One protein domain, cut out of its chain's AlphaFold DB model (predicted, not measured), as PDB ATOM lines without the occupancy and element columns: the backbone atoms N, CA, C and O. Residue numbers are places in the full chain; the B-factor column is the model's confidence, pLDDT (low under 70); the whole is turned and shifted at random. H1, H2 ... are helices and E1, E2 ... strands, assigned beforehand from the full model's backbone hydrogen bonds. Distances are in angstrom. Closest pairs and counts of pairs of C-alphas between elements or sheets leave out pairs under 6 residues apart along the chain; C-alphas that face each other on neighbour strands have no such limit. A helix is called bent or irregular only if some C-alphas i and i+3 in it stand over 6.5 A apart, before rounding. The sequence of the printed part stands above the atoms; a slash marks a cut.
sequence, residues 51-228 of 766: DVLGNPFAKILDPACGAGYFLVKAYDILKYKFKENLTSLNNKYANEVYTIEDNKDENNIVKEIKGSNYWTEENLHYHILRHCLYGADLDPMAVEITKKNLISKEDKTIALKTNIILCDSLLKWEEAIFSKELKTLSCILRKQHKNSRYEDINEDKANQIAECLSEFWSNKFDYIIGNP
ATOM      1  N   ASP A  51      14.638 -27.640  44.105       95.69
ATOM      2  CA  ASP A  51      14.133 -27.563  45.472       95.69
ATOM      3  C   ASP A  51      15.299 -27.613  46.474       95.69
ATOM      4  O   ASP A  51      15.837 -28.678  46.795       95.69
ATOM      5  N   VAL A  52      15.682 -26.441  46.987       96.38
ATOM      6  CA  VAL A  52      16.766 -26.302  47.972       96.38
ATOM      7  C   VAL A  52      16.405 -26.879  49.343       96.38
ATOM      8  O   VAL A  52      17.304 -27.192  50.116       96.38
ATOM      9  N   LEU A  53      15.116 -27.062  49.662       95.50
ATOM     10  CA  LEU A  53      14.701 -27.708  50.910       95.50
ATOM     11  C   LEU A  53      14.859 -29.220  50.833       95.50
ATOM     12  O   LEU A  53      15.235 -29.851  51.825       95.50
ATOM     13  N   GLY A  54      14.544 -29.816  49.686       95.50
ATOM     14  CA  GLY A  54      14.732 -31.237  49.413       95.50
ATOM     15  C   GLY A  54      16.200 -31.621  49.234       95.50
ATOM     16  O   GLY A  54      16.626 -32.639  49.773       95.50
ATOM     17  N   ASN A  55      16.975 -30.795  48.526       96.56
ATOM     18  CA  ASN A  55      18.382 -31.051  48.220       96.56
ATOM     19  C   ASN A  55      19.229 -29.769  48.341       96.56
ATOM     20  O   ASN A  55      19.556 -29.142  47.329       96.56
ATOM     21  N   PRO A  56      19.617 -29.370  49.566       96.50
ATOM     22  CA  PRO A  56      20.414 -28.163  49.755       96.50
ATOM     23  C   PRO A  56      21.844 -28.285  49.201       96.50
ATOM     24  O   PRO A  56      22.457 -27.280  48.888       96.50
ATOM     25  N   PHE A  57      22.373 -29.495  49.000       96.94
ATOM     26  CA  PHE A  57      23.740 -29.726  48.499       96.94
ATOM     27  C   PHE A  57      23.779 -30.054  46.997       96.94
ATOM     28  O   PHE A  57      24.659 -30.787  46.534       96.94
ATOM     29  N   ALA A  58      22.805 -29.559  46.230       97.94
ATOM     30  CA  ALA A  58      22.731 -29.807  44.796       97.94
ATOM     31  C   ALA A  58      23.973 -29.275  44.066       97.94
ATOM     32  O   ALA A  58      24.344 -28.111  44.205       97.94
ATOM     33  N   LYS A  59      24.595 -30.129  43.250       98.62
ATOM     34  CA  LYS A  59      25.837 -29.835  42.526       98.62
ATOM     35  C   LYS A  59      25.533 -29.414  41.092       98.62
ATOM     36  O   LYS A  59      24.911 -30.165  40.339       98.62
ATOM     37  N   ILE A  60      26.005 -28.234  40.715       98.75
ATOM     38  CA  ILE A  60      25.819 -27.601  39.408       98.75
ATOM     39  C   ILE A  60      27.187 -27.449  38.753       98.75
ATOM     40  O   ILE A  60      28.061 -26.789  39.312       98.75
ATOM     41  N   LEU A  61      27.362 -28.054  37.582       98.81
ATOM     42  CA  LEU A  61      28.607 -28.021  36.820       98.81
ATOM     43  C   LEU A  61      28.461 -27.202  35.538       98.81
ATOM     44  O   LEU A  61      27.531 -27.432  34.765       98.81
ATOM     45  N   ASP A  62      29.449 -26.353  35.267       98.50
ATOM     46  CA  ASP A  62      29.781 -25.906  33.913       98.50
ATOM     47  C   ASP A  62      31.153 -26.476  33.495       98.50
ATOM     48  O   ASP A  62      32.177 -26.076  34.057       98.50
ATOM     49  N   PRO A  63      31.209 -27.451  32.563       97.62
ATOM     50  CA  PRO A  63      32.448 -28.133  32.200       97.62
ATOM     51  C   PRO A  63      33.312 -27.352  31.194       97.62
ATOM     52  O   PRO A  63      34.345 -27.871  30.772       97.62
ATOM     53  N   ALA A  64      32.881 -26.168  30.756       95.12
ATOM     54  CA  ALA A  64      33.659 -25.259  29.917       95.12
ATOM     55  C   ALA A  64      33.286 -23.816  30.289       95.12
ATOM     56  O   ALA A  64      32.654 -23.093  29.514       95.12
ATOM     57  N   CYS A  65      33.585 -23.442  31.534       93.94
ATOM     58  CA  CYS A  65      32.925 -22.318  32.189       93.94
ATOM     59  C   CYS A  65      33.325 -20.938  31.656       93.94
ATOM     60  O   CYS A  65      32.633 -19.952  31.935       93.94
ATOM     61  N   GLY A  66      34.421 -20.831  30.904       90.38
ATOM     62  CA  GLY A  66      34.947 -19.575  30.393       90.38
ATOM     63  C   GLY A  66      35.117 -18.554  31.519       90.38
ATOM     64  O   GLY A  66      35.667 -18.862  32.572       90.38
ATOM     65  N   ALA A  67      34.601 -17.340  31.315       87.25
ATOM     66  CA  ALA A  67      34.582 -16.273  32.325       87.25
ATOM     67  C   ALA A  67      33.466 -16.419  33.391       87.25
ATOM     68  O   ALA A  67      33.261 -15.517  34.213       87.25
ATOM     69  N   GLY A  68      32.734 -17.538  33.378       90.62
ATOM     70  CA  GLY A  68      31.860 -17.958  34.471       90.62
ATOM     71  C   GLY A  68      30.409 -17.514  34.352       90.62
ATOM     72  O   GLY A  68      29.692 -17.569  35.344       90.62
ATOM     73  N   TYR A  69      29.948 -17.068  33.181       90.88
ATOM     74  CA  TYR A  69      28.622 -16.458  33.008       90.88
ATOM     75  C   TYR A  69      27.462 -17.319  33.528       90.88
ATOM     76  O   TYR A  69      26.617 -16.824  34.276       90.88
ATOM     77  N   PHE A  70      27.452 -18.616  33.207       96.06
ATOM     78  CA  PHE A  70      26.439 -19.546  33.710       96.06
ATOM     79  C   PHE A  70      26.510 -19.707  35.231       96.06
ATOM     80  O   PHE A  70      25.486 -19.611  35.904       96.06
ATOM     81  N   LEU A  71      27.709 -19.900  35.788       97.50
ATOM     82  CA  LEU A  71      27.905 -20.106  37.228       97.50
ATOM     83  C   LEU A  71      27.590 -18.848  38.047       97.50
ATOM     84  O   LEU A  71      26.996 -18.935  39.117       97.50
ATOM     85  N   VAL A  72      27.938 -17.673  37.525       94.75
ATOM     86  CA  VAL A  72      27.668 -16.364  38.133       94.75
ATOM     87  C   VAL A  72      26.170 -16.094  38.227       94.75
ATOM     88  O   VAL A  72      25.730 -15.541  39.236       94.75
ATOM     89  N   LYS A  73      25.385 -16.482  37.215       95.88
ATOM     90  CA  LYS A  73      23.919 -16.380  37.259       95.88
ATOM     91  C   LYS A  73      23.276 -17.495  38.083       95.88
ATOM     92  O   LYS A  73      22.338 -17.233  38.831       95.88
ATOM     93  N   ALA A  74      23.806 -18.718  38.023       98.06
ATOM     94  CA  ALA A  74      23.369 -19.812  38.889       98.06
ATOM     95  C   ALA A  74      23.541 -19.453  40.375       98.06
ATOM     96  O   ALA A  74      22.640 -19.715  41.168       98.06
ATOM     97  N   TYR A  75      24.645 -18.787  40.742       97.81
ATOM     98  CA  TYR A  75      24.855 -18.239  42.084       97.81
ATOM     99  C   TYR A  75      23.686 -17.349  42.527       97.81
ATOM    100  O   TYR A  75      23.178 -17.523  43.632       97.81
ATOM    101  N   ASP A  76      23.248 -16.415  41.675       96.75
ATOM    102  CA  ASP A  76      22.183 -15.464  42.020       96.75
ATOM    103  C   ASP A  76      20.850 -16.188  42.266       96.75
ATOM    104  O   ASP A  76      20.174 -15.923  43.262       96.75
ATOM    105  N   ILE A  77      20.515 -17.161  41.410       98.00
ATOM    106  CA  ILE A  77      19.312 -17.999  41.549       98.00
ATOM    107  C   ILE A  77      19.353 -18.792  42.860       98.00
ATOM    108  O   ILE A  77      18.369 -18.815  43.603       98.00
ATOM    109  N   LEU A  78      20.486 -19.429  43.164       98.19
ATOM    110  CA  LEU A  78      20.660 -20.197  44.395       98.19
ATOM    111  C   LEU A  78      20.571 -19.301  45.626       98.19
ATOM    112  O   LEU A  78      19.829 -19.623  46.549       98.19
ATOM    113  N   LYS A  79      21.291 -18.172  45.646       97.00
ATOM    114  CA  LYS A  79      21.293 -17.242  46.781       97.00
ATOM    115  C   LYS A  79      19.879 -16.759  47.083       97.00
ATOM    116  O   LYS A  79      19.491 -16.763  48.250       97.00
ATOM    117  N   TYR A  80      19.111 -16.409  46.052       97.56
ATOM    118  CA  TYR A  80      17.703 -16.054  46.198       97.56
ATOM    119  C   TYR A  80      16.887 -17.211  46.797       97.56
ATOM    120  O   TYR A  80      16.281 -17.047  47.853       97.56
ATOM    121  N   LYS A  81      16.943 -18.409  46.199       97.94
ATOM    122  CA  LYS A  81      16.201 -19.586  46.686       97.94
ATOM    123  C   LYS A  81      16.542 -19.955  48.128       97.94
ATOM    124  O   LYS A  81      15.635 -20.224  48.910       97.94
ATOM    125  N   PHE A  82      17.823 -19.976  48.489       97.88
ATOM    126  CA  PHE A  82      18.253 -20.266  49.854       97.88
ATOM    127  C   PHE A  82      17.744 -19.213  50.831       97.88
ATOM    128  O   PHE A  82      17.215 -19.584  51.874       97.88
ATOM    129  N   LYS A  83      17.854 -17.922  50.484       96.75
ATOM    130  CA  LYS A  83      17.392 -16.815  51.329       96.75
ATOM    131  C   LYS A  83      15.898 -16.913  51.634       96.75
ATOM    132  O   LYS A  83      15.524 -16.853  52.802       96.75
ATOM    133  N   GLU A  84      15.075 -17.167  50.618       97.38
ATOM    134  CA  GLU A  84      13.623 -17.349  50.773       97.38
ATOM    135  C   GLU A  84      13.255 -18.570  51.637       97.38
ATOM    136  O   GLU A  84      12.171 -18.629  52.210       97.38
ATOM    137  N   ASN A  85      14.159 -19.546  51.762       97.06
ATOM    138  CA  ASN A  85      13.916 -20.807  52.463       97.06
ATOM    139  C   ASN A  85      14.711 -20.960  53.772       97.06
ATOM    140  O   ASN A  85      14.665 -22.032  54.375       97.06
ATOM    141  N   LEU A  86      15.409 -19.921  54.250       95.62
ATOM    142  CA  LEU A  86      16.294 -19.990  55.426       95.62
ATOM    143  C   LEU A  86      15.597 -20.521  56.683       95.62
ATOM    144  O   LEU A  86      16.139 -21.387  57.369       95.62
ATOM    145  N   THR A  87      14.394 -20.033  56.991       94.31
ATOM    146  CA  THR A  87      13.632 -20.478  58.170       94.31
ATOM    147  C   THR A  87      13.288 -21.963  58.074       94.31
ATOM    148  O   THR A  87      13.482 -22.722  59.021       94.31
ATOM    149  N   SER A  88      12.825 -22.398  56.904       96.44
ATOM    150  CA  SER A  88      12.469 -23.791  56.643       96.44
ATOM    151  C   SER A  88      13.696 -24.713  56.655       96.44
ATOM    152  O   SER A  88      13.614 -25.816  57.191       96.44
ATOM    153  N   LEU A  89      14.842 -24.256  56.137       94.75
ATOM    154  CA  LEU A  89      16.122 -24.970  56.199       94.75
ATOM    155  C   LEU A  89      16.602 -25.138  57.639       94.75
ATOM    156  O   LEU A  89      16.931 -26.252  58.034       94.75
ATOM    157  N   ASN A  90      16.572 -24.063  58.433       92.62
ATOM    158  CA  ASN A  90      16.899 -24.127  59.855       92.62
ATOM    159  C   ASN A  90      16.013 -25.130  60.576       92.62
ATOM    160  O   ASN A  90      16.533 -25.995  61.263       92.62
ATOM    161  N   ASN A  91      14.696 -25.070  60.387       93.50
ATOM    162  CA  ASN A  91      13.778 -25.979  61.068       93.50
ATOM    163  C   ASN A  91      14.003 -27.443  60.666       93.50
ATOM    164  O   ASN A  91      13.994 -28.325  61.521       93.50
ATOM    165  N   LYS A  92      14.216 -27.706  59.370       96.12
ATOM    166  CA  LYS A  92      14.378 -29.065  58.841       96.12
ATOM    167  C   LYS A  92      15.727 -29.685  59.206       96.12
ATOM    168  O   LYS A  92      15.780 -30.873  59.500       96.12
ATOM    169  N   TYR A  93      16.793 -28.891  59.188       94.94
ATOM    170  CA  TYR A  93      18.169 -29.361  59.346       94.94
ATOM    171  C   TYR A  93      18.841 -28.862  60.637       94.94
ATOM    172  O   TYR A  93      20.059 -28.938  60.755       94.94
ATOM    173  N   ALA A  94      18.081 -28.359  61.621       92.19
ATOM    174  CA  ALA A  94      18.604 -27.725  62.844       92.19
ATOM    175  C   ALA A  94      19.669 -28.556  63.574       92.19
ATOM    176  O   ALA A  94      20.646 -28.007  64.086       92.19
ATOM    177  N   ASN A  95      19.438 -29.869  63.637       93.44
ATOM    178  CA  ASN A  95      20.237 -30.817  64.410       93.44
ATOM    179  C   ASN A  95      21.398 -31.425  63.617       93.44
ATOM    180  O   ASN A  95      22.223 -32.114  64.212       93.44
ATOM    181  N   GLU A  96      21.469 -31.173  62.309       93.31
ATOM    182  CA  GLU A  96      22.591 -31.613  61.484       93.31
ATOM    183  C   GLU A  96      23.866 -30.869  61.889       93.31
ATOM    184  O   GLU A  96      23.820 -29.718  62.334       93.31
ATOM    185  N   VAL A  97      25.013 -31.525  61.740       92.50
ATOM    186  CA  VAL A  97      26.321 -30.921  62.007       92.50
ATOM    187  C   VAL A  97      27.016 -30.673  60.679       92.50
ATOM    188  O   VAL A  97      27.161 -31.574  59.857       92.50
ATOM    189  N   TYR A  98      27.445 -29.435  60.484       90.12
ATOM    190  CA  TYR A  98      28.167 -28.988  59.305       90.12
ATOM    191  C   TYR A  98      29.578 -28.570  59.679       90.12
ATOM    192  O   TYR A  98      29.859 -28.201  60.817       90.12
ATOM    193  N   THR A  99      30.456 -28.579  58.688       86.56
ATOM    194  CA  THR A  99      31.845 -28.156  58.820       86.56
ATOM    195  C   THR A  99      32.082 -26.895  58.001       86.56
ATOM    196  O   THR A  99      31.760 -26.871  56.812       86.56
ATOM    197  N   ILE A 100      32.656 -25.864  58.621       82.56
ATOM    198  CA  ILE A 100      33.123 -24.653  57.936       82.56
ATOM    199  C   ILE A 100      34.634 -24.533  58.139       82.56
ATOM    200  O   ILE A 100      35.131 -24.678  59.253       82.56
ATOM    201  N   GLU A 101      35.355 -24.273  57.054       76.25
ATOM    202  CA  GLU A 101      36.792 -23.977  57.078       76.25
ATOM    203  C   GLU A 101      37.013 -22.577  57.688       76.25
ATOM    204  O   GLU A 101      36.475 -21.590  57.177       76.25
ATOM    205  N   ASP A 102      37.774 -22.476  58.786       64.88
ATOM    206  CA  ASP A 102      38.175 -21.186  59.360       64.88
ATOM    207  C   ASP A 102      39.433 -20.668  58.653       64.88
ATOM    208  O   ASP A 102      40.565 -21.019  58.977       64.88
ATOM    209  N   ASN A 103      39.228 -19.824  57.643       55.78
ATOM    210  CA  ASN A 103      40.304 -19.336  56.776       55.78
ATOM    211  C   ASN A 103      41.095 -18.158  57.389       55.78
ATOM    212  O   ASN A 103      41.780 -17.440  56.659       55.78
ATOM    213  N   LYS A 104      40.976 -17.914  58.705       52.09
ATOM    214  CA  LYS A 104      41.833 -16.974  59.452       52.09
ATOM    215  C   LYS A 104      43.105 -17.621  60.012       52.09
ATOM    216  O   LYS A 104      44.017 -16.883  60.366       52.09
ATOM    217  N   ASP A 105      43.178 -18.953  60.050       45.72
ATOM    218  CA  ASP A 105      44.339 -19.710  60.528       45.72
ATOM    219  C   ASP A 105      44.997 -20.495  59.382       45.72
ATOM    220  O   ASP A 105      44.333 -21.234  58.654       45.72
ATOM    221  N   GLU A 106      46.328 -20.409  59.259       45.47
ATOM    222  CA  GLU A 106      47.129 -21.128  58.244       45.47
ATOM    223  C   GLU A 106      47.023 -22.669  58.344       45.47
ATOM    224  O   GLU A 106      47.442 -23.386  57.437       45.47
ATOM    225  N   ASN A 107      46.414 -23.187  59.418       49.38
ATOM    226  CA  ASN A 107      46.274 -24.616  59.709       49.38
ATOM    227  C   ASN A 107      44.960 -25.259  59.208       49.38
ATOM    228  O   ASN A 107      44.741 -26.434  59.493       49.38
ATOM    229  N   ASN A 108      44.090 -24.540  58.476       56.09
ATOM    230  CA  ASN A 108      42.797 -25.056  57.979       56.09
ATOM    231  C   ASN A 108      41.943 -25.717  59.080       56.09
ATOM    232  O   ASN A 108      41.482 -26.852  58.930       56.09
ATOM    233  N   ILE A 109      41.741 -25.037  60.213       60.44
ATOM    234  CA  ILE A 109      40.917 -25.593  61.290       60.44
ATOM    235  C   ILE A 109      39.466 -25.671  60.802       60.44
ATOM    236  O   ILE A 109      38.838 -24.670  60.455       60.44
ATOM    237  N   VAL A 110      38.933 -26.889  60.762       70.75
ATOM    238  CA  VAL A 110      37.538 -27.155  60.416       70.75
ATOM    239  C   VAL A 110      36.695 -26.992  61.676       70.75
ATOM    240  O   VAL A 110      36.859 -27.736  62.641       70.75
ATOM    241  N   LYS A 111      35.787 -26.013  61.680       82.44
ATOM    242  CA  LYS A 111      34.862 -25.783  62.790       82.44
ATOM    243  C   LYS A 111      33.546 -26.508  62.545       82.44
ATOM    244  O   LYS A 111      32.889 -26.288  61.526       82.44
ATOM    245  N   GLU A 112      33.131 -27.315  63.515       88.12
ATOM    246  CA  GLU A 112      31.791 -27.897  63.538       88.12
ATOM    247  C   GLU A 112      30.750 -26.858  63.976       88.12
ATOM    248  O   GLU A 112      30.925 -26.124  64.954       88.12
ATOM    249  N   ILE A 113      29.643 -26.793  63.244       90.88
ATOM    250  CA  ILE A 113      28.538 -25.872  63.484       90.88
ATOM    251  C   ILE A 113      27.208 -26.605  63.299       90.88
ATOM    252  O   ILE A 113      26.989 -27.298  62.308       90.88
ATOM    253  N   LYS A 114      26.301 -26.463  64.269       93.06
ATOM    254  CA  LYS A 114      24.945 -27.023  64.166       93.06
ATOM    255  C   LYS A 114      24.150 -26.320  63.075       93.06
ATOM    256  O   LYS A 114      24.318 -25.120  62.868       93.06
ATOM    257  N   GLY A 115      23.227 -27.036  62.445       90.31
ATOM    258  CA  GLY A 115      22.391 -26.528  61.367       90.31
ATOM    259  C   GLY A 115      21.632 -25.257  61.705       90.31
ATOM    260  O   GLY A 115      21.588 -24.359  60.870       90.31
ATOM    261  N   SER A 116      21.162 -25.129  62.950       90.38
ATOM    262  CA  SER A 116      20.514 -23.912  63.465       90.38
ATOM    263  C   SER A 116      21.375 -22.646  63.354       90.38
ATOM    264  O   SER A 116      20.855 -21.536  63.362       90.38
ATOM    265  N   ASN A 117      22.698 -22.814  63.297       91.25
ATOM    266  CA  ASN A 117      23.679 -21.738  63.184       91.25
ATOM    267  C   ASN A 117      24.382 -21.750  61.815       91.25
ATOM    268  O   ASN A 117      25.023 -20.769  61.445       91.25
ATOM    269  N   TYR A 118      24.289 -22.854  61.066       92.50
ATOM    270  CA  TYR A 118      24.837 -22.978  59.719       92.50
ATOM    271  C   TYR A 118      23.948 -22.291  58.687       92.50
ATOM    272  O   TYR A 118      24.458 -21.526  57.874       92.50
ATOM    273  N   TRP A 119      22.632 -22.520  58.722       94.81
ATOM    274  CA  TRP A 119      21.693 -21.972  57.743       94.81
ATOM    275  C   TRP A 119      21.374 -20.503  58.037       94.81
ATOM    276  O   TRP A 119      20.276 -20.142  58.444       94.81
ATOM    277  N   THR A 120      22.346 -19.627  57.819       92.81
ATOM    278  CA  THR A 120      22.225 -18.176  57.996       92.81
ATOM    279  C   THR A 120      22.594 -17.462  56.704       92.81
ATOM    280  O   THR A 120      23.343 -17.993  55.883       92.81
ATOM    281  N   GLU A 121      22.099 -16.235  56.511       91.44
ATOM    282  CA  GLU A 121      22.419 -15.446  55.313       91.44
ATOM    283  C   GLU A 121      23.936 -15.246  55.136       91.44
ATOM    284  O   GLU A 121      24.431 -15.273  54.002       91.44
ATOM    285  N   GLU A 122      24.667 -15.134  56.250       88.75
ATOM    286  CA  GLU A 122      26.125 -14.999  56.309       88.75
ATOM    287  C   GLU A 122      26.864 -16.233  55.773       88.75
ATOM    288  O   GLU A 122      27.896 -16.090  55.119       88.75
ATOM    289  N   ASN A 123      26.331 -17.438  55.969       90.06
ATOM    290  CA  ASN A 123      26.981 -18.677  55.533       90.06
ATOM    291  C   ASN A 123      26.584 -19.108  54.114       90.06
ATOM    292  O   ASN A 123      27.283 -19.922  53.507       90.06
ATOM    293  N   LEU A 124      25.511 -18.549  53.538       92.88
ATOM    294  CA  LEU A 124      25.026 -18.960  52.211       92.88
ATOM    295  C   LEU A 124      26.079 -18.809  51.108       92.88
ATOM    296  O   LEU A 124      26.161 -19.655  50.225       92.88
ATOM    297  N   HIS A 125      26.894 -17.753  51.150       92.69
ATOM    298  CA  HIS A 125      27.944 -17.552  50.150       92.69
ATOM    299  C   HIS A 125      28.985 -18.677  50.180       92.69
ATOM    300  O   HIS A 125      29.285 -19.265  49.142       92.69
ATOM    301  N   TYR A 126      29.469 -19.029  51.379       90.88
ATOM    302  CA  TYR A 126      30.367 -20.167  51.583       90.88
ATOM    303  C   TYR A 126      29.712 -21.458  51.088       90.88
ATOM    304  O   TYR A 126      30.297 -22.181  50.285       90.88
ATOM    305  N   HIS A 127      28.468 -21.702  51.506       93.81
ATOM    306  CA  HIS A 127      27.731 -22.905  51.149       93.81
ATOM    307  C   HIS A 127      27.612 -23.081  49.627       93.81
ATOM    308  O   HIS A 127      27.987 -24.121  49.086       93.81
ATOM    309  N   ILE A 128      27.172 -22.036  48.917       95.94
ATOM    310  CA  ILE A 128      26.991 -22.070  47.462       95.94
ATOM    311  C   ILE A 128      28.325 -22.316  46.742       95.94
ATOM    312  O   ILE A 128      28.388 -23.163  45.849       95.94
ATOM    313  N   LEU A 129      29.396 -21.608  47.122       94.00
ATOM    314  CA  LEU A 129      30.694 -21.717  46.447       94.00
ATOM    315  C   LEU A 129      31.432 -23.029  46.737       94.00
ATOM    316  O   LEU A 129      32.123 -23.541  45.855       94.00
ATOM    317  N   ARG A 130      31.316 -23.568  47.957       90.69
ATOM    318  CA  ARG A 130      32.010 -24.803  48.357       90.69
ATOM    319  C   ARG A 130      31.241 -26.059  47.998       90.69
ATOM    320  O   ARG A 130      31.872 -27.070  47.702       90.69
ATOM    321  N   HIS A 131      29.912 -26.023  48.024       94.31
ATOM    322  CA  HIS A 131      29.117 -27.245  47.918       94.31
ATOM    323  C   HIS A 131      28.263 -27.330  46.660       94.31
ATOM    324  O   HIS A 131      28.039 -28.449  46.195       94.31
ATOM    325  N   CYS A 132      27.843 -26.198  46.085       97.75
ATOM    326  CA  CYS A 132      26.877 -26.201  44.988       97.75
ATOM    327  C   CYS A 132      27.505 -25.944  43.617       97.75
ATOM    328  O   CYS A 132      27.165 -26.636  42.663       97.75
ATOM    329  N   LEU A 133      28.409 -24.970  43.484       98.31
ATOM    330  CA  LEU A 133      28.953 -24.572  42.180       98.31
ATOM    331  C   LEU A 133      30.271 -25.276  41.858       98.31
ATOM    332  O   LEU A 133      31.188 -25.290  42.676       98.31
ATOM    333  N   TYR A 134      30.359 -25.814  40.643       98.56
ATOM    334  CA  TYR A 134      31.523 -26.495  40.085       98.56
ATOM    335  C   TYR A 134      31.776 -25.978  38.669       98.56
ATOM    336  O   TYR A 134      30.842 -25.791  37.886       98.56
ATOM    337  N   GLY A 135      33.038 -25.755  38.323       97.94
ATOM    338  CA  GLY A 135      33.430 -25.239  37.018       97.94
ATOM    339  C   GLY A 135      34.765 -25.804  36.569       97.94
ATOM    340  O   GLY A 135      35.660 -26.004  37.389       97.94
ATOM    341  N   ALA A 136      34.898 -26.050  35.273       96.50
ATOM    342  CA  ALA A 136      36.157 -26.433  34.657       96.50
ATOM    343  C   ALA A 136      36.376 -25.636  33.371       96.50
ATOM    344  O   ALA A 136      35.429 -25.410  32.620       96.50
ATOM    345  N   ASP A 137      37.615 -25.231  33.113       93.31
ATOM    346  CA  ASP A 137      38.014 -24.666  31.824       93.31
ATOM    347  C   ASP A 137      39.470 -25.025  31.500       93.31
ATOM    348  O   ASP A 137      40.251 -25.357  32.396       93.31
ATOM    349  N   LEU A 138      39.822 -24.963  30.215       87.06
ATOM    350  CA  LEU A 138      41.174 -25.211  29.722       87.06
ATOM    351  C   LEU A 138      42.044 -23.943  29.784       87.06
ATOM    352  O   LEU A 138      43.270 -24.046  29.791       87.06
ATOM    353  N   ASP A 139      41.432 -22.753  29.822       82.12
ATOM    354  CA  ASP A 139      42.147 -21.481  29.896       82.12
ATOM    355  C   ASP A 139      42.359 -21.031  31.361       82.12
ATOM    356  O   ASP A 139      41.393 -20.748  32.082       82.12
ATOM    357  N   PRO A 140      43.620 -20.894  31.822       83.62
ATOM    358  CA  PRO A 140      43.922 -20.450  33.182       83.62
ATOM    359  C   PRO A 140      43.387 -19.047  33.506       83.62
ATOM    360  O   PRO A 140      42.974 -18.798  34.637       83.62
ATOM    361  N   MET A 141      43.362 -18.122  32.543       82.75
ATOM    362  CA  MET A 141      42.831 -16.771  32.742       82.75
ATOM    363  C   MET A 141      41.316 -16.803  32.940       82.75
ATOM    364  O   MET A 141      40.798 -16.112  33.817       82.75
ATOM    365  N   ALA A 142      40.611 -17.627  32.167       85.69
ATOM    366  CA  ALA A 142      39.166 -17.801  32.276       85.69
ATOM    367  C   ALA A 142      38.769 -18.364  33.655       85.69
ATOM    368  O   ALA A 142      37.882 -17.823  34.326       85.69
ATOM    369  N   VAL A 143      39.510 -19.372  34.134       89.44
ATOM    370  CA  VAL A 143      39.382 -19.926  35.492       89.44
ATOM    371  C   VAL A 143      39.553 -18.840  36.557       89.44
ATOM    372  O   VAL A 143      38.704 -18.703  37.440       89.44
ATOM    373  N   GLU A 144      40.612 -18.032  36.475       88.88
ATOM    374  CA  GLU A 144      40.876 -16.973  37.456       88.88
ATOM    375  C   GLU A 144      39.818 -15.858  37.432       88.88
ATOM    376  O   GLU A 144      39.401 -15.375  38.489       88.88
ATOM    377  N   ILE A 145      39.327 -15.476  36.250       87.56
ATOM    378  CA  ILE A 145      38.220 -14.518  36.108       87.56
ATOM    379  C   ILE A 145      36.949 -15.076  36.757       87.56
ATOM    380  O   ILE A 145      36.308 -14.378  37.543       87.56
ATOM    381  N   THR A 146      36.609 -16.338  36.490       91.19
ATOM    382  CA  THR A 146      35.434 -16.999  37.072       91.19
ATOM    383  C   THR A 146      35.502 -17.029  38.596       91.19
ATOM    384  O   THR A 146      34.538 -16.637  39.259       91.19
ATOM    385  N   LYS A 147      36.650 -17.418  39.168       92.75
ATOM    386  CA  LYS A 147      36.864 -17.407  40.625       92.75
ATOM    387  C   LYS A 147      36.631 -16.019  41.212       92.75
ATOM    388  O   LYS A 147      35.871 -15.882  42.168       92.75
ATOM    389  N   LYS A 148      37.234 -14.981  40.621       89.12
ATOM    390  CA  LYS A 148      37.073 -13.590  41.075       89.12
ATOM    391  C   LYS A 148      35.626 -13.114  40.970       89.12
ATOM    392  O   LYS A 148      35.121 -12.511  41.913       89.12
ATOM    393  N   ASN A 149      34.941 -13.411  39.868       88.75
ATOM    394  CA  ASN A 149      33.537 -13.040  39.663       88.75
ATOM    395  C   ASN A 149      32.603 -13.688  40.692       88.75
ATOM    396  O   ASN A 149      31.639 -13.058  41.121       88.75
ATOM    397  N   LEU A 150      32.883 -14.933  41.085       91.38
ATOM    398  CA  LEU A 150      32.112 -15.654  42.093       91.38
ATOM    399  C   LEU A 150      32.405 -15.160  43.512       91.38
ATOM    400  O   LEU A 150      31.466 -14.858  44.240       91.38
ATOM    401  N   ILE A 151      33.680 -15.025  43.891       89.62
ATOM    402  CA  ILE A 151      34.082 -14.552  45.229       89.62
ATOM    403  C   ILE A 151      33.590 -13.117  45.461       89.62
ATOM    404  O   ILE A 151      33.032 -12.816  46.506       89.62
ATOM    405  N   SER A 152      33.687 -12.243  44.453       88.19
ATOM    406  CA  SER A 152      33.229 -10.844  44.538       88.19
ATOM    407  C   SER A 152      31.703 -10.658  44.570       88.19
ATOM    408  O   SER A 152      31.220  -9.523  44.544       88.19
ATOM    409  N   LYS A 153      30.909 -11.739  44.616       88.56
ATOM    410  CA  LYS A 153      29.457 -11.639  44.837       88.56
ATOM    411  C   LYS A 153      29.113 -11.110  46.227       88.56
ATOM    412  O   LYS A 153      28.067 -10.484  46.364       88.56
ATOM    413  N   GLU A 154      29.972 -11.335  47.219       84.19
ATOM    414  CA  GLU A 154      29.860 -10.745  48.553       84.19
ATOM    415  C   GLU A 154      31.208 -10.170  48.987       84.19
ATOM    416  O   GLU A 154      32.253 -10.779  48.781       84.19
ATOM    417  N   ASP A 155      31.182  -8.987  49.598       66.50
ATOM    418  CA  ASP A 155      32.385  -8.290  50.053       66.50
ATOM    419  C   ASP A 155      32.832  -8.870  51.403       66.50
ATOM    420  O   ASP A 155      32.494  -8.370  52.478       66.50
ATOM    421  N   LYS A 156      33.503 -10.025  51.350       63.69
ATOM    422  CA  LYS A 156      34.073 -10.696  52.522       63.69
ATOM    423  C   LYS A 156      35.589 -10.728  52.417       63.69
ATOM    424  O   LYS A 156      36.151 -11.149  51.414       63.69
ATOM    425  N   THR A 157      36.253 -10.358  53.508       46.81
ATOM    426  CA  THR A 157      37.718 -10.310  53.676       46.81
ATOM    427  C   THR A 157      38.401 -11.682  53.722       46.81
ATOM    428  O   THR A 157      39.586 -11.769  54.032       46.81
ATOM    429  N   ILE A 158      37.677 -12.766  53.439       53.00
ATOM    430  CA  ILE A 158      38.123 -14.137  53.686       53.00
ATOM    431  C   ILE A 158      38.448 -14.825  52.356       53.00
ATOM    432  O   ILE A 158      37.635 -14.824  51.434       53.00
ATOM    433  N   ALA A 159      39.624 -15.455  52.271       58.16
ATOM    434  CA  ALA A 159      40.022 -16.268  51.128       58.16
ATOM    435  C   ALA A 159      39.107 -17.499  51.019       58.16
ATOM    436  O   ALA A 159      39.251 -18.449  51.780       58.16
ATOM    437  N   LEU A 160      38.134 -17.484  50.109       69.81
ATOM    438  CA  LEU A 160      37.211 -18.603  49.903       69.81
ATOM    439  C   LEU A 160      37.736 -19.536  48.812       69.81
ATOM    440  O   LEU A 160      37.976 -19.118  47.677       69.81
ATOM    441  N   LYS A 161      37.878 -20.823  49.140       80.31
ATOM    442  CA  LYS A 161      38.177 -21.859  48.149       80.31
ATOM    443  C   LYS A 161      36.939 -22.073  47.269       80.31
ATOM    444  O   LYS A 161      35.811 -22.025  47.740       80.31
ATOM    445  N   THR A 162      37.129 -22.293  45.977       89.06
ATOM    446  CA  THR A 162      36.036 -22.551  45.025       89.06
ATOM    447  C   THR A 162      36.282 -23.882  44.329       89.06
ATOM    448  O   THR A 162      37.423 -24.343  44.278       89.06
ATOM    449  N   ASN A 163      35.240 -24.490  43.762       95.00
ATOM    450  CA  ASN A 163      35.393 -25.681  42.922       95.00
ATOM    451  C   ASN A 163      35.528 -25.288  41.439       95.00
ATOM    452  O   ASN A 163      34.848 -25.845  40.583       95.00
ATOM    453  N   ILE A 164      36.356 -24.283  41.135       96.00
ATOM    454  CA  ILE A 164      36.667 -23.872  39.759       96.00
ATOM    455  C   ILE A 164      38.090 -24.323  39.435       96.00
ATOM    456  O   ILE A 164      39.051 -23.821  40.026       96.00
ATOM    457  N   ILE A 165      38.219 -25.280  38.519       93.75
ATOM    458  CA  ILE A 165      39.470 -25.988  38.236       93.75
ATOM    459  C   ILE A 165      39.960 -25.762  36.801       93.75
ATOM    460  O   ILE A 165      39.175 -25.594  35.871       93.75
ATOM    461  N   LEU A 166      41.280 -25.782  36.628       90.00
ATOM    462  CA  LEU A 166      41.938 -25.759  35.323       90.00
ATOM    463  C   LEU A 166      42.144 -27.200  34.849       90.00
ATOM    464  O   LEU A 166      42.959 -27.913  35.437       90.00
ATOM    465  N   CYS A 167      41.408 -27.644  33.829       87.88
ATOM    466  CA  CYS A 167      41.586 -28.977  33.251       87.88
ATOM    467  C   CYS A 167      40.915 -29.139  31.883       87.88
ATOM    468  O   CYS A 167      40.012 -28.390  31.517       87.88
ATOM    469  N   ASP A 168      41.313 -30.189  31.160       88.31
ATOM    470  CA  ASP A 168      40.559 -30.681  30.009       88.31
ATOM    471  C   ASP A 168      39.401 -31.570  30.480       88.31
ATOM    472  O   ASP A 168      39.607 -32.695  30.947       88.31
ATOM    473  N   SER A 169      38.175 -31.076  30.335       93.19
ATOM    474  CA  SER A 169      36.949 -31.791  30.702       93.19
ATOM    475  C   SER A 169      36.677 -33.051  29.867       93.19
ATOM    476  O   SER A 169      35.858 -33.883  30.274       93.19
ATOM    477  N   LEU A 170      37.340 -33.220  28.712       91.50
ATOM    478  CA  LEU A 170      37.261 -34.443  27.904       91.50
ATOM    479  C   LEU A 170      38.129 -35.584  28.453       91.50
ATOM    480  O   LEU A 170      37.985 -36.743  28.057       91.50
ATOM    481  N   LEU A 171      39.032 -35.294  29.384       88.62
ATOM    482  CA  LEU A 171      39.780 -36.336  30.072       88.62
ATOM    483  C   LEU A 171      38.919 -36.874  31.225       88.62
ATOM    484  O   LEU A 171      38.307 -36.132  31.998       88.62
ATOM    485  N   LYS A 172      38.815 -38.203  31.312       89.94
ATOM    486  CA  LYS A 172      38.031 -38.903  32.333       89.94
ATOM    487  C   LYS A 172      38.906 -39.073  33.572       89.94
ATOM    488  O   LYS A 172      39.359 -40.172  33.865       89.94
ATOM    489  N   TRP A 173      39.200 -37.959  34.244       86.81
ATOM    490  CA  TRP A 173      40.132 -37.879  35.378       86.81
ATOM    491  C   TRP A 173      39.830 -38.871  36.507       86.81
ATOM    492  O   TRP A 173      40.750 -39.352  37.155       86.81
ATOM    493  N   GLU A 174      38.563 -39.227  36.699       89.81
ATOM    494  CA  GLU A 174      38.110 -40.223  37.675       89.81
ATOM    495  C   GLU A 174      38.452 -41.678  37.306       89.81
ATOM    496  O   GLU A 174      38.333 -42.567  38.143       89.81
ATOM    497  N   GLU A 175      38.813 -41.943  36.048       83.12
ATOM    498  CA  GLU A 175      39.206 -43.271  35.562       83.12
ATOM    499  C   GLU A 175      40.726 -43.429  35.463       83.12
ATOM    500  O   GLU A 175      41.190 -44.522  35.149       83.12
ATOM    501  N   ALA A 176      41.500 -42.361  35.682       67.25
ATOM    502  CA  ALA A 176      42.950 -42.400  35.551       67.25
ATOM    503  C   ALA A 176      43.552 -43.318  36.628       67.25
ATOM    504  O   ALA A 176      43.634 -42.955  37.802       67.25
ATOM    505  N   ILE A 177      43.991 -44.514  36.230       54.22
ATOM    506  CA  ILE A 177      44.692 -45.443  37.117       54.22
ATOM    507  C   ILE A 177      46.157 -44.998  37.182       54.22
ATOM    508  O   ILE A 177      46.850 -44.874  36.164       54.22
ATOM    509  N   PHE A 178      46.638 -44.753  38.402       54.16
ATOM    510  CA  PHE A 178      47.997 -44.297  38.683       54.16
ATOM    511  C   PHE A 178      49.040 -45.283  38.125       54.16
ATOM    512  O   PHE A 178      49.267 -46.347  38.694       54.16
ATOM    513  N   SER A 179      49.626 -44.956  36.963       51.56
ATOM    514  CA  SER A 179      51.016 -45.257  36.531       51.56
ATOM    515  C   SER A 179      51.214 -45.189  35.006       51.56
ATOM    516  O   SER A 179      52.317 -44.876  34.559       51.56
ATOM    517  N   LYS A 180      50.179 -45.435  34.182       51.78
ATOM    518  CA  LYS A 180      50.309 -45.448  32.701       51.78
ATOM    519  C   LYS A 180      49.619 -44.269  32.019       51.78
ATOM    520  O   LYS A 180      50.226 -43.606  31.181       51.78
ATOM    521  N   GLU A 181      48.395 -43.955  32.432       53.53
ATOM    522  CA  GLU A 181      47.618 -42.840  31.881       53.53
ATOM    523  C   GLU A 181      48.165 -41.494  32.360       53.53
ATOM    524  O   GLU A 181      48.215 -40.560  31.571       53.53
ATOM    525  N   LEU A 182      48.692 -41.412  33.591       52.72
ATOM    526  CA  LEU A 182      49.359 -40.213  34.115       52.72
ATOM    527  C   LEU A 182      50.557 -39.769  33.281       52.72
ATOM    528  O   LEU A 182      50.810 -38.574  33.193       52.72
ATOM    529  N   LYS A 183      51.288 -40.686  32.637       55.09
ATOM    530  CA  LYS A 183      52.430 -40.327  31.781       55.09
ATOM    531  C   LYS A 183      51.958 -39.662  30.484       55.09
ATOM    532  O   LYS A 183      52.503 -38.646  30.074       55.09
ATOM    533  N   THR A 184      50.883 -40.177  29.894       55.75
ATOM    534  CA  THR A 184      50.216 -39.586  28.726       55.75
ATOM    535  C   THR A 184      49.513 -38.271  29.084       55.75
ATOM    536  O   THR A 184      49.712 -37.267  28.405       55.75
ATOM    537  N   LEU A 185      48.767 -38.236  30.192       57.44
ATOM    538  CA  LEU A 185      48.089 -37.055  30.738       57.44
ATOM    539  C   LEU A 185      49.086 -35.953  31.111       57.44
ATOM    540  O   LEU A 185      48.882 -34.804  30.736       57.44
ATOM    541  N   SER A 186      50.199 -36.284  31.767       52.66
ATOM    542  CA  SER A 186      51.266 -35.322  32.078       52.66
ATOM    543  C   SER A 186      51.985 -34.831  30.822       52.66
ATOM    544  O   SER A 186      52.327 -33.654  30.756       52.66
ATOM    545  N   CYS A 187      52.160 -35.661  29.787       55.69
ATOM    546  CA  CYS A 187      52.637 -35.204  28.478       55.69
ATOM    547  C   CYS A 187      51.650 -34.248  27.786       55.69
ATOM    548  O   CYS A 187      52.089 -33.245  27.218       55.69
ATOM    549  N   ILE A 188      50.341 -34.517  27.855       56.78
ATOM    550  CA  ILE A 188      49.285 -33.643  27.316       56.78
ATOM    551  C   ILE A 188      49.265 -32.306  28.072       56.78
ATOM    552  O   ILE A 188      49.343 -31.254  27.438       56.78
ATOM    553  N   LEU A 189      49.276 -32.342  29.410       53.56
ATOM    554  CA  LEU A 189      49.345 -31.158  30.275       53.56
ATOM    555  C   LEU A 189      50.612 -30.330  29.996       53.56
ATOM    556  O   LEU A 189      50.532 -29.125  29.772       53.56
ATOM    557  N   ARG A 190      51.792 -30.965  29.908       52.66
ATOM    558  CA  ARG A 190      53.065 -30.284  29.588       52.66
ATOM    559  C   ARG A 190      53.058 -29.617  28.208       52.66
ATOM    560  O   ARG A 190      53.710 -28.593  28.024       52.66
ATOM    561  N   LYS A 191      52.344 -30.175  27.223       51.88
ATOM    562  CA  LYS A 191      52.268 -29.618  25.859       51.88
ATOM    563  C   LYS A 191      51.207 -28.525  25.710       51.88
ATOM    564  O   LYS A 191      51.481 -27.555  25.005       51.88
ATOM    565  N   GLN A 192      50.054 -28.638  26.378       51.84
ATOM    566  CA  GLN A 192      49.008 -27.599  26.380       51.84
ATOM    567  C   GLN A 192      49.515 -26.263  26.959       51.84
ATOM    568  O   GLN A 192      49.069 -25.199  26.541       51.84
ATOM    569  N   HIS A 193      50.524 -26.305  27.834       49.97
ATOM    570  CA  HIS A 193      51.094 -25.134  28.505       49.97
ATOM    571  C   HIS A 193      52.327 -24.497  27.839       49.97
ATOM    572  O   HIS A 193      52.910 -23.588  28.429       49.97
ATOM    573  N   LYS A 194      52.713 -24.875  26.606       44.56
ATOM    574  CA  LYS A 194      53.917 -24.336  25.922       44.56
ATOM    575  C   LYS A 194      53.964 -22.805  25.736       44.56
ATOM    576  O   LYS A 194      55.033 -22.287  25.432       44.56
ATOM    577  N   ASN A 195      52.858 -22.086  25.947       41.84
ATOM    578  CA  ASN A 195      52.807 -20.615  25.912       41.84
ATOM    579  C   ASN A 195      52.782 -19.937  27.296       41.84
ATOM    580  O   ASN A 195      52.730 -18.712  27.374       41.84
ATOM    581  N   SER A 196      52.844 -20.691  28.392       41.75
ATOM    582  CA  SER A 196      52.901 -20.144  29.751       41.75
ATOM    583  C   SER A 196      54.194 -20.577  30.434       41.75
ATOM    584  O   SER A 196      54.631 -21.706  30.250       41.75
ATOM    585  N   ARG A 197      54.800 -19.681  31.218       39.31
ATOM    586  CA  ARG A 197      56.049 -19.850  31.989       39.31
ATOM    587  C   ARG A 197      55.982 -20.934  33.093       39.31
ATOM    588  O   ARG A 197      56.416 -20.693  34.212       39.31
ATOM    589  N   TYR A 198      55.416 -22.104  32.820       42.69
ATOM    590  CA  TYR A 198      55.413 -23.245  33.731       42.69
ATOM    591  C   TYR A 198      56.510 -24.220  33.309       42.69
ATOM    592  O   TYR A 198      56.290 -25.158  32.547       42.69
ATOM    593  N   GLU A 199      57.717 -23.930  33.792       48.47
ATOM    594  CA  GLU A 199      58.829 -24.874  33.860       48.47
ATOM    595  C   GLU A 199      58.416 -26.124  34.662       48.47
ATOM    596  O   GLU A 199      57.669 -26.031  35.638       48.47
ATOM    597  N   ASP A 200      58.870 -27.288  34.191       54.22
ATOM    598  CA  ASP A 200      58.920 -28.603  34.842       54.22
ATOM    599  C   ASP A 200      58.023 -28.818  36.078       54.22
ATOM    600  O   ASP A 200      58.462 -28.794  37.228       54.22
ATOM    601  N   ILE A 201      56.747 -29.151  35.840       60.66
ATOM    602  CA  ILE A 201      55.932 -29.820  36.863       60.66
ATOM    603  C   ILE A 201      56.590 -31.181  37.146       60.66
ATOM    604  O   ILE A 201      56.583 -32.077  36.285       60.66
ATOM    605  N   ASN A 202      57.181 -31.313  38.337       69.44
ATOM    606  CA  ASN A 202      57.734 -32.570  38.832       69.44
ATOM    607  C   ASN A 202      56.625 -33.621  39.029       69.44
ATOM    608  O   ASN A 202      55.433 -33.307  39.035       69.44
ATOM    609  N   GLU A 203      57.020 -34.887  39.132       69.12
ATOM    610  CA  GLU A 203      56.079 -36.011  39.185       69.12
ATOM    611  C   GLU A 203      55.125 -35.919  40.385       69.12
ATOM    612  O   GLU A 203      53.922 -36.097  40.214       69.12
ATOM    613  N   ASP A 204      55.622 -35.510  41.554       73.88
ATOM    614  CA  ASP A 204      54.814 -35.360  42.770       73.88
ATOM    615  C   ASP A 204      53.710 -34.307  42.617       73.88
ATOM    616  O   ASP A 204      52.547 -34.566  42.926       73.88
ATOM    617  N   LYS A 205      54.035 -33.126  42.075       73.19
ATOM    618  CA  LYS A 205      53.046 -32.066  41.837       73.19
ATOM    619  C   LYS A 205      52.046 -32.464  40.752       73.19
ATOM    620  O   LYS A 205      50.873 -32.113  40.850       73.19
ATOM    621  N   ALA A 206      52.484 -33.202  39.731       70.44
ATOM    622  CA  ALA A 206      51.586 -33.743  38.714       70.44
ATOM    623  C   ALA A 206      50.606 -34.768  39.310       70.44
ATOM    624  O   ALA A 206      49.416 -34.709  39.000       70.44
ATOM    625  N   ASN A 207      51.083 -35.649  40.196       73.62
ATOM    626  CA  ASN A 207      50.244 -36.606  40.920       73.62
ATOM    627  C   ASN A 207      49.230 -35.885  41.808       73.62
ATOM    628  O   ASN A 207      48.043 -36.179  41.732       73.62
ATOM    629  N   GLN A 208      49.665 -34.868  42.553       77.94
ATOM    630  CA  GLN A 208      48.786 -34.090  43.425       77.94
ATOM    631  C   GLN A 208      47.683 -33.360  42.636       77.94
ATOM    632  O   GLN A 208      46.516 -33.364  43.028       77.94
ATOM    633  N   ILE A 209      48.025 -32.775  41.477       78.19
ATOM    634  CA  ILE A 209      47.041 -32.180  40.560       78.19
ATOM    635  C   ILE A 209      46.062 -33.250  40.069       78.19
ATOM    636  O   ILE A 209      44.854 -33.028  40.097       78.19
ATOM    637  N   ALA A 210      46.558 -34.410  39.638       76.62
ATOM    638  CA  ALA A 210      45.710 -35.486  39.143       76.62
ATOM    639  C   ALA A 210      44.760 -36.037  40.218       76.62
ATOM    640  O   ALA A 210      43.600 -36.290  39.908       76.62
ATOM    641  N   GLU A 211      45.207 -36.159  41.470       82.75
ATOM    642  CA  GLU A 211      44.358 -36.522  42.611       82.75
ATOM    643  C   GLU A 211      43.230 -35.505  42.808       82.75
ATOM    644  O   GLU A 211      42.064 -35.889  42.866       82.75
ATOM    645  N   CYS A 212      43.549 -34.205  42.800       85.06
ATOM    646  CA  CYS A 212      42.549 -33.139  42.925       85.06
ATOM    647  C   CYS A 212      41.520 -33.178  41.781       85.06
ATOM    648  O   CYS A 212      40.321 -32.996  41.996       85.06
ATOM    649  N   LEU A 213      41.983 -33.411  40.550       88.50
ATOM    650  CA  LEU A 213      41.114 -33.525  39.378       88.50
ATOM    651  C   LEU A 213      40.258 -34.794  39.434       88.50
ATOM    652  O   LEU A 213      39.074 -34.747  39.101       88.50
ATOM    653  N   SER A 214      40.825 -35.912  39.882       88.62
ATOM    654  CA  SER A 214      40.101 -37.165  40.077       88.62
ATOM    655  C   SER A 214      39.014 -37.017  41.143       88.62
ATOM    656  O   SER A 214      37.872 -37.410  40.902       88.62
ATOM    657  N   GLU A 215      39.302 -36.360  42.269       90.56
ATOM    658  CA  GLU A 215      38.315 -36.059  43.313       90.56
ATOM    659  C   GLU A 215      37.182 -35.177  42.767       90.56
ATOM    660  O   GLU A 215      36.001 -35.508  42.914       90.56
ATOM    661  N   PHE A 216      37.524 -34.093  42.061       94.25
ATOM    662  CA  PHE A 216      36.539 -33.216  41.428       94.25
ATOM    663  C   PHE A 216      35.626 -33.996  40.475       94.25
ATOM    664  O   PHE A 216      34.400 -33.938  40.597       94.25
ATOM    665  N   TRP A 217      36.203 -34.762  39.546       94.50
ATOM    666  CA  TRP A 217      35.445 -35.472  38.518       94.50
ATOM    667  C   TRP A 217      34.793 -36.761  39.019       94.50
ATOM    668  O   TRP A 217      33.891 -37.258  38.349       94.50
ATOM    669  N   SER A 218      35.152 -37.280  40.193       95.06
ATOM    670  CA  SER A 218      34.445 -38.403  40.832       95.06
ATOM    671  C   SER A 218      33.008 -38.041  41.225       95.06
ATOM    672  O   SER A 218      32.152 -38.914  41.368       95.06
ATOM    673  N   ASN A 219      32.704 -36.745  41.327       96.50
ATOM    674  CA  ASN A 219      31.353 -36.261  41.572       96.50
ATOM    675  C   ASN A 219      30.385 -36.581  40.417       96.50
ATOM    676  O   ASN A 219      30.732 -36.605  39.232       96.50
ATOM    677  N   LYS A 220      29.115 -36.772  40.788       97.75
ATOM    678  CA  LYS A 220      27.965 -36.663  39.884       97.75
ATOM    679  C   LYS A 220      27.213 -35.373  40.187       97.75
ATOM    680  O   LYS A 220      27.192 -34.929  41.338       97.75
ATOM    681  N   PHE A 221      26.562 -34.814  39.176       98.50
ATOM    682  CA  PHE A 221      25.951 -33.487  39.244       98.50
ATOM    683  C   PHE A 221      24.438 -33.555  39.063       98.50
ATOM    684  O   PHE A 221      23.933 -34.387  38.308       98.50
ATOM    685  N   ASP A 222      23.721 -32.699  39.784       98.69
ATOM    686  CA  ASP A 222      22.268 -32.540  39.683       98.69
ATOM    687  C   ASP A 222      21.914 -31.702  38.450       98.69
ATOM    688  O   ASP A 222      20.948 -32.007  37.748       98.69
ATOM    689  N   TYR A 223      22.750 -30.703  38.142       98.69
ATOM    690  CA  TYR A 223      22.628 -29.894  36.935       98.69
ATOM    691  C   TYR A 223      23.956 -29.759  36.197       98.69
ATOM    692  O   TYR A 223      24.996 -29.538  36.815       98.69
ATOM    693  N   ILE A 224      23.920 -29.858  34.868       98.75
ATOM    694  CA  ILE A 224      25.078 -29.567  34.010       98.75
ATOM    695  C   ILE A 224      24.654 -28.572  32.935       98.75
ATOM    696  O   ILE A 224      23.783 -28.872  32.118       98.75
ATOM    697  N   ILE A 225      25.261 -27.395  32.933       98.38
ATOM    698  CA  ILE A 225      24.893 -26.251  32.089       98.38
ATOM    699  C   ILE A 225      26.124 -25.710  31.369       98.38
ATOM    700  O   ILE A 225      27.238 -26.020  31.773       98.38
ATOM    701  N   GLY A 226      25.947 -24.920  30.313       95.88
ATOM    702  CA  GLY A 226      27.073 -24.214  29.701       95.88
ATOM    703  C   GLY A 226      26.971 -24.008  28.195       95.88
ATOM    704  O   GLY A 226      25.971 -24.330  27.542       95.88
ATOM    705  N   ASN A 227      28.058 -23.477  27.643       94.25
ATOM    706  CA  ASN A 227      28.300 -23.342  26.212       94.25
ATOM    707  C   ASN A 227      29.611 -24.072  25.870       94.25
ATOM    708  O   ASN A 227      30.682 -23.488  26.021       94.25
ATOM    709  N   PRO A 228      29.559 -25.352  25.464       94.44
ATOM    710  CA  PRO A 228      30.770 -26.106  25.166       94.44
ATOM    711  C   PRO A 228      31.513 -25.524  23.945       94.44
ATOM    712  O   PRO A 228      30.872 -25.021  23.025       94.44
TER     713      PRO A 228
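What this domain is: This is residues 51 to 228 of the 766 residues of the protein "Site-specific DNA-methyltransferase (adenine-specific)" of Clostridium magnum DSM 2767 (UniProt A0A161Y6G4). A small twisted sheet of four parallel strands, E5, E4, E1 and E6, makes the core, with helices H1 and H5 over one face, running along its strands. H4 stands up from the sheet, and beyond it H2, H3 and the hairpin of E2 and E3 make one end of the domain; at the other end H7 runs outward from its graze with the sheet towards H6. The printed part has 178 residues, with seven named helices and six named strands in the order E1 H1 H2 E2 E3 H3 H4 E4 H5 E5 H6 H7 E6; the class is mixed, helices and strands. The larger sheet has the order E5 E4 E1 E6 and E2 and E3 make an antiparallel pair. The whole is compact, with a radius of gyration of the C-alphas of 17.8 A and spans of 51 by 36 by 31 A.

How they stand to each other: In the larger sheet E4, residues 133 to 137, and E1, residues 60 to 62, are the inner strands; E5, residues 163 to 166, and E6, residues 221 to 226, are the edge strands. The sheet is only just strongly twisted, its C-alphas lying up to 4.1 A off the best plane. Within hydrogen-bond range are N 165 and O 135 at 2.9 A for E5 and E4, N 134 and O 60 at 2.8 A for E4 and E1, and N 61 and O 223 at 2.9 A for E1 and E6. H1, residues 69 to 84, lies over E1 at a height of 10.3 A over the sheet. H5, residues 140 to 151, lies over E5 and E4 at a height of 8.9 A, on the same face as H1, which gives two layers, helices on one face of a sheet. H1 and H5 touch at a shallow tilt of 19 degrees, the same way, by residues 69 to 75 and 146 to 150 alone; their closest C-alphas, of Val 72 and Leu 150, are 6.0 A apart. E4, H5 and E5 form a strand-helix-strand unit, two parallel neighbour strands with a helix between, with a right-handed crossover. H4, residues 121 to 132, stands up from the sheet, its line rising 47 degrees; it is only just irregular, with C-alphas 122 and 125 6.9 A apart. It touches H1 at a steep tilt of 45 degrees, opposite ways, closest at the C-alphas of Lys 83 and Glu 121, 6.6 A. H2, residues 86 to 93, touches H3, residues 115 to 118, closest at the C-alphas of Asn 90 and Ser 116, 5.1 A. E2, residues 97 to 102, and E3, residues 109 to 114, form a hairpin, with N 98 and O 113 at 2.8 A; E2 is near H4. H7, residues 203 to 218, only grazes the larger sheet, with residues 209 to 217. H6, residues 181 to 192, is not on that sheet and only just touches H7, with 3 pairs of C-alphas within 8 A, about perpendicular at 80 degrees; the closest are those of Ser 186 and Ala 206, 6.8 A. E5, H6, H7 and E6 form a split strand-helix-strand unit, with E4 and E1 between its strands, and its crossover is right-handed. Every O i to N i+4 pair is within hydrogen-bond range in H2, H5, H6 and H7; H1 has 11 of 12 and H4 6 of 8, and H3 is too short for such a pair.

Where its parts are: E1 begins at C-alpha 60, (25.819, -27.601, 39.408). H1 measures 23.3 A, H7 21.8 A, H5 16.6 A, H6 16.3 A and H4 15.6 A from first to last C-alpha; E3 measures 16.3 A and E2 15.6 A. C-alpha 181, where H6 begins, is at (47.618, -42.840, 31.881), and E6 ends at C-alpha 226, (27.073, -24.214, 29.701).

The domain as a whole: The two C-alphas farthest apart, those of Asn 91 and Lys 194, are 53.4 A apart. The printed part, residues 51 to 228, has no cut. The links H5 to E5 and E5 to H6 are long, the latter being residues 167 to 180. The mean pLDDT of the printed part is 82.8; it is under 70 at residues 102 to 109, 155 to 160 and 176 to 203, and H6 has a mean of 54.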